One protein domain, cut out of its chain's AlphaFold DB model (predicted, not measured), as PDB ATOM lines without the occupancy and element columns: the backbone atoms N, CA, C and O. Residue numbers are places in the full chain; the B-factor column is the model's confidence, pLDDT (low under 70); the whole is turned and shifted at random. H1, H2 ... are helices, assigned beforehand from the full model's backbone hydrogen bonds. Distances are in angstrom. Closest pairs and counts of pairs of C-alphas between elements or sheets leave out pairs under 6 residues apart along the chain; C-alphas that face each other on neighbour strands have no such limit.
ATOM      1  N   ILE A  32      11.440   8.618  43.317       94.62
ATOM      2  CA  ILE A  32       9.977   8.668  43.190       94.62
ATOM      3  C   ILE A  32       9.455  10.077  42.872       94.62
ATOM      4  O   ILE A  32       8.247  10.315  42.934       94.62
ATOM      5  N   GLU A  33      10.338  11.016  42.517       94.56
ATOM      6  CA  GLU A  33      10.013  12.436  42.344       94.56
ATOM      7  C   GLU A  33       8.870  12.645  41.339       94.56
ATOM      8  O   GLU A  33       7.909  13.363  41.622       94.56
ATOM      9  N   GLN A  34       8.921  11.961  40.191       93.12
ATOM     10  CA  GLN A  34       7.890  12.074  39.154       93.12
ATOM     11  C   GLN A  34       6.525  11.563  39.633       93.12
ATOM     12  O   GLN A  34       5.497  12.191  39.374       93.12
ATOM     13  N   THR A  35       6.503  10.455  40.380       94.62
ATOM     14  CA  THR A  35       5.274   9.919  40.981       94.62
ATOM     15  C   THR A  35       4.687  10.908  41.990       94.62
ATOM     16  O   THR A  35       3.483  11.171  41.974       94.62
ATOM     17  N   LEU A  36       5.528  11.496  42.845       94.44
ATOM     18  CA  LEU A  36       5.102  12.487  43.833       94.44
ATOM     19  C   LEU A  36       4.591  13.773  43.179       94.44
ATOM     20  O   LEU A  36       3.592  14.334  43.634       94.44
ATOM     21  N   ALA A  37       5.230  14.226  42.100       94.06
ATOM     22  CA  ALA A  37       4.768  15.368  41.321       94.06
ATOM     23  C   ALA A  37       3.362  15.116  40.749       94.06
ATOM     24  O   ALA A  37       2.470  15.945  40.941       94.06
ATOM     25  N   GLY A  38       3.134  13.940  40.149       94.38
ATOM     26  CA  GLY A  38       1.823  13.550  39.624       94.38
ATOM     27  C   GLY A  38       0.746  13.443  40.709       94.38
ATOM     28  O   GLY A  38      -0.360  13.956  40.544       94.38
ATOM     29  N   ALA A  39       1.062  12.843  41.860       93.31
ATOM     30  CA  ALA A  39       0.128  12.765  42.984       93.31
ATOM     31  C   ALA A  39      -0.237  14.156  43.536       93.31
ATOM     32  O   ALA A  39      -1.412  14.440  43.779       93.31
ATOM     33  N   ASN A  40       0.747  15.047  43.675       91.88
ATOM     34  CA  ASN A  40       0.520  16.427  44.105       91.88
ATOM     35  C   ASN A  40      -0.339  17.216  43.109       91.88
ATOM     36  O   ASN A  40      -1.215  17.979  43.521       91.88
ATOM     37  N   GLU A  41      -0.127  17.031  41.806       93.69
ATOM     38  CA  GLU A  41      -0.962  17.634  40.766       93.69
ATOM     39  C   GLU A  41      -2.419  17.149  40.856       93.69
ATOM     40  O   GLU A  41      -3.353  17.956  40.834       93.69
ATOM     41  N   LEU A  42      -2.635  15.844  41.039       93.25
ATOM     42  CA  LEU A  42      -3.970  15.250  41.183       93.25
ATOM     43  C   LEU A  42      -4.700  15.720  42.450       93.25
ATOM     44  O   LEU A  42      -5.922  15.904  42.445       93.25
ATOM     45  N   LEU A  43      -3.963  15.936  43.542       90.25
ATOM     46  CA  LEU A  43      -4.508  16.473  44.788       90.25
ATOM     47  C   LEU A  43      -4.895  17.951  44.653       90.25
ATOM     48  O   LEU A  43      -5.949  18.336  45.153       90.25
ATOM     49  N   ARG A  44      -4.100  18.757  43.934       89.75
ATOM     50  CA  ARG A  44      -4.362  20.193  43.706       89.75
ATOM     51  C   ARG A  44      -5.434  20.477  42.656       89.75
ATOM     52  O   ARG A  44      -6.106  21.498  42.749       89.75
ATOM     53  N   SER A  45      -5.567  19.621  41.646       89.94
ATOM     54  CA  SER A  45      -6.522  19.805  40.540       89.94
ATOM     55  C   SER A  45      -7.955  19.386  40.885       89.94
ATOM     56  O   SER A  45      -8.888  19.738  40.166       89.94
ATOM     57  N   GLY A  46      -8.145  18.636  41.973       83.88
ATOM     58  CA  GLY A  46      -9.460  18.195  42.431       83.88
ATOM     59  C   GLY A  46     -10.057  19.053  43.553       83.88
ATOM     60  O   GLY A  46      -9.497  20.080  43.937       83.88
ATOM     61  N   PRO A  47     -11.204  18.621  44.109       84.19
ATOM     62  CA  PRO A  47     -11.773  19.221  45.309       84.19
ATOM     63  C   PRO A  47     -10.766  19.227  46.459       84.19
ATOM     64  O   PRO A  47     -10.008  18.266  46.626       84.19
ATOM     65  N   ALA A  48     -10.806  20.288  47.267       83.62
ATOM     66  CA  ALA A  48      -9.969  20.405  48.451       83.62
ATOM     67  C   ALA A  48     -10.199  19.209  49.386       83.62
ATOM     68  O   ALA A  48     -11.338  18.871  49.710       83.62
ATOM     69  N   VAL A  49      -9.104  18.584  49.813       84.81
ATOM     70  CA  VAL A  49      -9.106  17.499  50.793       84.81
ATOM     71  C   VAL A  49      -8.457  17.987  52.092       84.81
ATOM     72  O   VAL A  49      -7.556  18.825  52.033       84.81
ATOM     73  N   PRO A  50      -8.883  17.499  53.269       88.19
ATOM     74  CA  PRO A  50      -8.236  17.838  54.536       88.19
ATOM     75  C   PRO A  50      -6.752  17.454  54.561       88.19
ATOM     76  O   PRO A  50      -6.363  16.452  53.969       88.19
ATOM     77  N   ASP A  51      -5.932  18.169  55.332       90.94
ATOM     78  CA  ASP A  51      -4.484  17.913  55.438       90.94
ATOM     79  C   ASP A  51      -4.148  16.449  55.743       90.94
ATOM     80  O   ASP A  51      -3.248  15.869  55.142       90.94
ATOM     81  N   ARG A  52      -4.922  15.811  56.631       88.88
ATOM     82  CA  ARG A  52      -4.727  14.395  56.976       88.88
ATOM     83  C   ARG A  52      -4.967  13.459  55.786       88.88
ATOM     84  O   ARG A  52      -4.350  12.404  55.707       88.88
ATOM     85  N   ALA A  53      -5.854  13.830  54.866       89.44
ATOM     86  CA  ALA A  53      -6.074  13.111  53.613       89.44
ATOM     87  C   ALA A  53      -4.837  13.141  52.730       89.44
ATOM     88  O   ALA A  53      -4.418  12.112  52.205       89.44
ATOM     89  N   THR A  54      -4.295  14.346  52.556       91.94
ATOM     90  CA  THR A  54      -3.121  14.616  51.738       91.94
ATOM     91  C   THR A  54      -1.947  13.821  52.281       91.94
ATOM     92  O   THR A  54      -1.347  13.056  51.535       91.94
ATOM     93  N   GLU A  55      -1.718  13.897  53.592       94.19
ATOM     94  CA  GLU A  55      -0.687  13.139  54.300       94.19
ATOM     95  C   GLU A  55      -0.782  11.632  54.025       94.19
ATOM     96  O   GLU A  55       0.179  11.028  53.552       94.19
ATOM     97  N   LEU A  56      -1.961  11.031  54.227       93.62
ATOM     98  CA  LEU A  56      -2.175   9.600  53.986       93.62
ATOM     99  C   LEU A  56      -2.036   9.223  52.504       93.62
ATOM    100  O   LEU A  56      -1.520   8.157  52.178       93.62
ATOM    101  N   THR A  57      -2.495  10.086  51.595       94.19
ATOM    102  CA  THR A  57      -2.387   9.844  50.150       94.19
ATOM    103  C   THR A  57      -0.923   9.808  49.731       94.19
ATOM    104  O   THR A  57      -0.504   8.872  49.052       94.19
ATOM    105  N   ILE A  58      -0.146  10.803  50.161       96.19
ATOM    106  CA  ILE A  58       1.282  10.905  49.859       96.19
ATOM    107  C   ILE A  58       2.046   9.740  50.482       96.19
ATOM    108  O   ILE A  58       2.844   9.115  49.787       96.19
ATOM    109  N   GLU A  59       1.746   9.387  51.734       96.94
ATOM    110  CA  GLU A  59       2.332   8.226  52.408       96.94
ATOM    111  C   GLU A  59       2.144   6.947  51.575       96.94
ATOM    112  O   GLU A  59       3.109   6.246  51.266       96.94
ATOM    113  N   MET A  60       0.909   6.649  51.162       96.38
ATOM    114  CA  MET A  60       0.612   5.432  50.402       96.38
ATOM    115  C   MET A  60       1.232   5.436  49.004       96.38
ATOM    116  O   MET A  60       1.739   4.401  48.572       96.38
ATOM    117  N   VAL A  61       1.218   6.574  48.302       96.69
ATOM    118  CA  VAL A  61       1.838   6.696  46.973       96.69
ATOM    119  C   VAL A  61       3.350   6.499  47.062       96.69
ATOM    120  O   VAL A  61       3.908   5.743  46.269       96.69
ATOM    121  N   ALA A  62       4.010   7.124  48.039       97.31
ATOM    122  CA  ALA A  62       5.451   7.004  48.235       97.31
ATOM    123  C   ALA A  62       5.868   5.565  48.575       97.31
ATOM    124  O   ALA A  62       6.847   5.055  48.023       97.31
ATOM    125  N   ILE A  63       5.095   4.885  49.431       97.62
ATOM    126  CA  ILE A  63       5.288   3.462  49.732       97.62
ATOM    127  C   ILE A  63       5.107   2.628  48.465       97.62
ATOM    128  O   ILE A  63       5.991   1.845  48.132       97.62
ATOM    129  N   ALA A  64       4.005   2.800  47.734       96.94
ATOM    130  CA  ALA A  64       3.730   2.013  46.536       96.94
ATOM    131  C   ALA A  64       4.818   2.193  45.464       96.94
ATOM    132  O   ALA A  64       5.324   1.202  44.943       96.94
ATOM    133  N   ALA A  65       5.233   3.433  45.190       97.06
ATOM    134  CA  ALA A  65       6.297   3.732  44.235       97.06
ATOM    135  C   ALA A  65       7.634   3.102  44.649       97.06
ATOM    136  O   ALA A  65       8.290   2.444  43.844       97.06
ATOM    137  N   THR A  66       7.999   3.223  45.929       97.50
ATOM    138  CA  THR A  66       9.244   2.640  46.445       97.50
ATOM    139  C   THR A  66       9.219   1.114  46.384       97.50
ATOM    140  O   THR A  66      10.205   0.498  45.986       97.50
ATOM    141  N   MET A  67       8.094   0.485  46.728       97.50
ATOM    142  CA  MET A  67       7.953  -0.972  46.665       97.50
ATOM    143  C   MET A  67       8.025  -1.493  45.226       97.50
ATOM    144  O   MET A  67       8.638  -2.532  44.995       97.50
ATOM    145  N   ARG A  68       7.474  -0.759  44.250       96.06
ATOM    146  CA  ARG A  68       7.624  -1.118  42.834       96.06
ATOM    147  C   ARG A  68       9.080  -1.086  42.389       96.06
ATOM    148  O   ARG A  68       9.546  -2.050  41.791       96.06
ATOM    149  N   ILE A  69       9.822  -0.039  42.754       95.38
ATOM    150  CA  ILE A  69      11.267   0.040  42.491       95.38
ATOM    151  C   ILE A  69      11.998  -1.129  43.162       95.38
ATOM    152  O   ILE A  69      12.803  -1.801  42.520       95.38
ATOM    153  N   HIS A  70      11.684  -1.410  44.430       95.44
ATOM    154  CA  HIS A  70      12.303  -2.485  45.205       95.44
ATOM    155  C   HIS A  70      12.127  -3.867  44.554       95.44
ATOM    156  O   HIS A  70      13.065  -4.661  44.549       95.44
ATOM    157  N   TYR A  71      10.957  -4.143  43.973       96.25
ATOM    158  CA  TYR A  71      10.665  -5.414  43.305       96.25
ATOM    159  C   TYR A  71      10.914  -5.414  41.788       96.25
ATOM    160  O   TYR A  71      10.677  -6.431  41.137       96.25
ATOM    161  N   GLY A  72      11.415  -4.316  41.212       95.12
ATOM    162  CA  GLY A  72      11.638  -4.202  39.768       95.12
ATOM    163  C   GLY A  72      10.345  -4.207  38.943       95.12
ATOM    164  O   GLY A  72      10.334  -4.676  37.805       95.12
ATOM    165  N   GLU A  73       9.248  -3.722  39.520       95.94
ATOM    166  CA  GLU A  73       7.966  -3.552  38.840       95.94
ATOM    167  C   GLU A  73       7.934  -2.250  38.017       95.94
ATOM    168  O   GLU A  73       8.657  -1.300  38.329       95.94
ATOM    169  N   PRO A  74       7.075  -2.160  36.982       93.69
ATOM    170  CA  PRO A  74       6.882  -0.920  36.236       93.69
ATOM    171  C   PRO A  74       6.449   0.232  37.143       93.69
ATOM    172  O   PRO A  74       5.588   0.046  38.002       93.69
ATOM    173  N   GLU A  75       6.971   1.434  36.911       91.12
ATOM    174  CA  GLU A  75       6.573   2.630  37.659       91.12
ATOM    175  C   GLU A  75       5.052   2.835  37.670       91.12
ATOM    176  O   GLU A  75       4.330   2.403  36.765       91.12
ATOM    177  N   LEU A  76       4.555   3.498  38.717       92.25
ATOM    178  CA  LEU A  76       3.147   3.871  38.789       92.25
ATOM    179  C   LEU A  76       2.804   4.806  37.631       92.25
ATOM    180  O   LEU A  76       3.303   5.928  37.541       92.25
ATOM    181  N   SER A  77       1.911   4.349  36.763       93.25
ATOM    182  CA  SER A  77       1.404   5.176  35.680       93.25
ATOM    183  C   SER A  77       0.513   6.294  36.223       93.25
ATOM    184  O   SER A  77      -0.153   6.160  37.255       93.25
ATOM    185  N   PHE A  78       0.421   7.390  35.470       91.62
ATOM    186  CA  PHE A  78      -0.478   8.493  35.810       91.62
ATOM    187  C   PHE A  78      -1.941   8.036  35.968       91.62
ATOM    188  O   PHE A  78      -2.641   8.510  36.856       91.62
ATOM    189  N   ASN A  79      -2.401   7.076  35.157       94.06
ATOM    190  CA  ASN A  79      -3.767   6.549  35.242       94.06
ATOM    191  C   ASN A  79      -4.014   5.749  36.530       94.06
ATOM    192  O   ASN A  79      -5.095   5.854  37.114       94.06
ATOM    193  N   GLU A  80      -3.033   4.965  36.986       94.00
ATOM    194  CA  GLU A  80      -3.108   4.258  38.271       94.00
ATOM    195  C   GLU A  80      -3.141   5.256  39.433       94.00
ATOM    196  O   GLU A  80      -3.991   5.135  40.316       94.00
ATOM    197  N   LEU A  81      -2.289   6.287  39.388       94.06
ATOM    198  CA  LEU A  81      -2.281   7.374  40.370       94.06
ATOM    199  C   LEU A  81      -3.616   8.124  40.399       94.06
ATOM    200  O   LEU A  81      -4.193   8.303  41.469       94.06
ATOM    201  N   ALA A  82      -4.145   8.517  39.240       93.62
ATOM    202  CA  ALA A  82      -5.418   9.227  39.131       93.62
ATOM    203  C   ALA A  82      -6.585   8.393  39.669       93.62
ATOM    204  O   ALA A  82      -7.406   8.901  40.434       93.62
ATOM    205  N   SER A  83      -6.624   7.103  39.322       93.44
ATOM    206  CA  SER A  83      -7.649   6.174  39.807       93.44
ATOM    207  C   SER A  83      -7.577   6.014  41.325       93.44
ATOM    208  O   SER A  83      -8.600   6.074  42.004       93.44
ATOM    209  N   PHE A  84      -6.370   5.858  41.870       92.69
ATOM    210  CA  PHE A  84      -6.159   5.749  43.307       92.69
ATOM    211  C   PHE A  84      -6.574   7.021  44.051       92.69
ATOM    212  O   PHE A  84      -7.347   6.939  45.003       92.69
ATOM    213  N   VAL A  85      -6.113   8.195  43.605       90.75
ATOM    214  CA  VAL A  85      -6.436   9.480  44.242       90.75
ATOM    215  C   VAL A  85      -7.940   9.757  44.193       90.75
ATOM    216  O   VAL A  85      -8.497  10.216  45.188       90.75
ATOM    217  N   ASP A  86      -8.626   9.451  43.086       90.44
ATOM    218  CA  ASP A  86     -10.083   9.612  42.989       90.44
ATOM    219  C   ASP A  86     -10.832   8.684  43.958       90.44
ATOM    220  O   ASP A  86     -11.686   9.142  44.723       90.44
ATOM    221  N   VAL A  87     -10.480   7.395  43.994       88.62
ATOM    222  CA  VAL A  87     -11.092   6.432  44.925       88.62
ATOM    223  C   VAL A  87     -10.828   6.832  46.372       88.62
ATOM    224  O   VAL A  87     -11.759   6.861  47.179       88.62
ATOM    225  N   PHE A  88      -9.587   7.185  46.703       87.75
ATOM    226  CA  PHE A  88      -9.211   7.568  48.058       87.75
ATOM    227  C   PHE A  88      -9.917   8.852  48.494       87.75
ATOM    228  O   PHE A  88     -10.450   8.920  49.600       87.75
ATOM    229  N   ARG A  89     -10.025   9.842  47.600       84.06
ATOM    230  CA  ARG A  89     -10.799  11.062  47.844       84.06
ATOM    231  C   ARG A  89     -12.254  10.736  48.165       84.06
ATOM    232  O   ARG A  89     -12.771  11.259  49.144       84.06
ATOM    233  N   ARG A  90     -12.914   9.872  47.387       84.50
ATOM    234  CA  ARG A  90     -14.313   9.476  47.638       84.50
ATOM    235  C   ARG A  90     -14.473   8.738  48.963       84.50
ATOM    236  O   ARG A  90     -15.373   9.077  49.724       84.50
ATOM    237  N   PHE A  91     -13.590   7.779  49.241       84.69
ATOM    238  CA  PHE A  91     -13.591   7.014  50.488       84.69
ATOM    239  C   PHE A  91     -13.449   7.927  51.705       84.69
ATOM    240  O   PHE A  91     -14.218   7.848  52.662       84.69
ATOM    241  N   MET A  92     -12.493   8.845  51.656       80.00
ATOM    242  CA  MET A  92     -12.293   9.738  52.777       80.00
ATOM    243  C   MET A  92     -13.396  10.807  52.864       80.00
ATOM    244  O   MET A  92     -13.797  11.170  53.963       80.00
ATOM    245  N   ASN A  93     -13.964  11.249  51.735       74.62
ATOM    246  CA  ASN A  93     -15.125  12.142  51.721       74.62
ATOM    247  C   ASN A  93     -16.356  11.511  52.389       74.62
ATOM    248  O   ASN A  93     -17.054  12.193  53.132       74.62
ATOM    249  N   SER A  94     -16.600  10.209  52.184       69.75
ATOM    250  CA  SER A  94     -17.635   9.499  52.949       69.75
ATOM    251  C   SER A  94     -17.330   9.452  54.445       69.75
ATOM    252  O   SER A  94     -18.254   9.496  55.241       69.75
ATOM    253  N   TRP A  95     -16.054   9.437  54.836       62.53
ATOM    254  CA  TRP A  95     -15.653   9.398  56.243       62.53
ATOM    255  C   TRP A  95     -15.686  10.775  56.937       62.53
ATOM    256  O   TRP A  95     -15.795  10.840  58.156       62.53
ATOM    257  N   TRP A  96     -15.603  11.886  56.195       63.47
ATOM    258  CA  TRP A  96     -15.691  13.246  56.764       63.47
ATOM    259  C   TRP A  96     -17.103  13.821  56.844       63.47
ATOM    260  O   TRP A  96     -17.302  14.835  57.512       63.47
ATOM    261  N   HIS A  97     -18.055  13.233  56.124       59.94
ATOM    262  CA  HIS A  97     -19.448  13.678  56.109       59.94
ATOM    263  C   HIS A  97     -20.390  12.789  56.941       59.94
ATOM    264  O   HIS A  97     -21.589  13.068  56.971       59.94
ATOM    265  N   GLU A  98     -19.851  11.770  57.618       45.19
ATOM    266  CA  GLU A  98     -20.495  11.034  58.721       45.19
ATOM    267  C   GLU A  98     -20.126  11.649  60.079       45.19
ATOM    268  O   GLU A  98     -21.036  11.758  60.934       45.19
TER     269      GLU A  98
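AT A GLANCE: This is residues 32 to 98 of the 98 residues of an uncharacterized protein of Nocardia panacis (UniProt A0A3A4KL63). Three helices fold back and forth into a short rod, their centres making a triangle. H2, the longest, runs beside H1 as a helical hairpin, and H3 slants across the pair, with its first part on H1 and its later part reaching the early part of H2. The printed part has 67 residues, with three named helices in the order H1, H2, H3 and no named strand; the class is all helix. It is compact, with a radius of gyration of the C-alphas of 12.1 A, and spans 40 by 20 by 18 A.

HOW THE PARTS SIT: H2, residues 51 to 71, touches H1, residues 32 to 45, at a shallow tilt of 30 degrees, opposite ways; their closest C-alphas, of Ile 32 and Ala 65, are 6.2 A apart. With residues 53 to 61 alone, H2 touches H3, residues 78 to 96. These two also form a helical hairpin, running opposite ways at a tilt of 36 degrees, only just steep; the C-alphas of Ala 53 and Met 92 are their closest, at 7.1 A. H3 touches H1 with residues 78 to 85 alone, the same way at a steep tilt of 51 degrees, and the closest C-alphas, of Ala 39 and Leu 81, are 6.5 A apart. The helix packing is mostly crossed, but only just: of three touching pairs, one is at a shallow tilt. In H1, H2 and H3 every O i to N i+4 pair is within hydrogen-bond range.

IN THESE COORDINATES: H2 measures 30.3 A from C-alpha 51 at (-4.484, 17.913, 55.438) to C-alpha 71. H1 begins at C-alpha 32 at (9.977, 8.668, 43.190) and measures 20.1 A. H3 measures 26.3 A and ends at C-alpha 96 at (-15.691, 13.246, 56.764).

THE WHOLE: The C-alphas of Gly 72 and Glu 98 are the two farthest apart, at 40.3 A. The printed part has no cut. The link from H1 to H2 is tight, that from H2 to H3 short. The model's mean pLDDT over the printed part is 89.6; residues 94 to 98 are under 70.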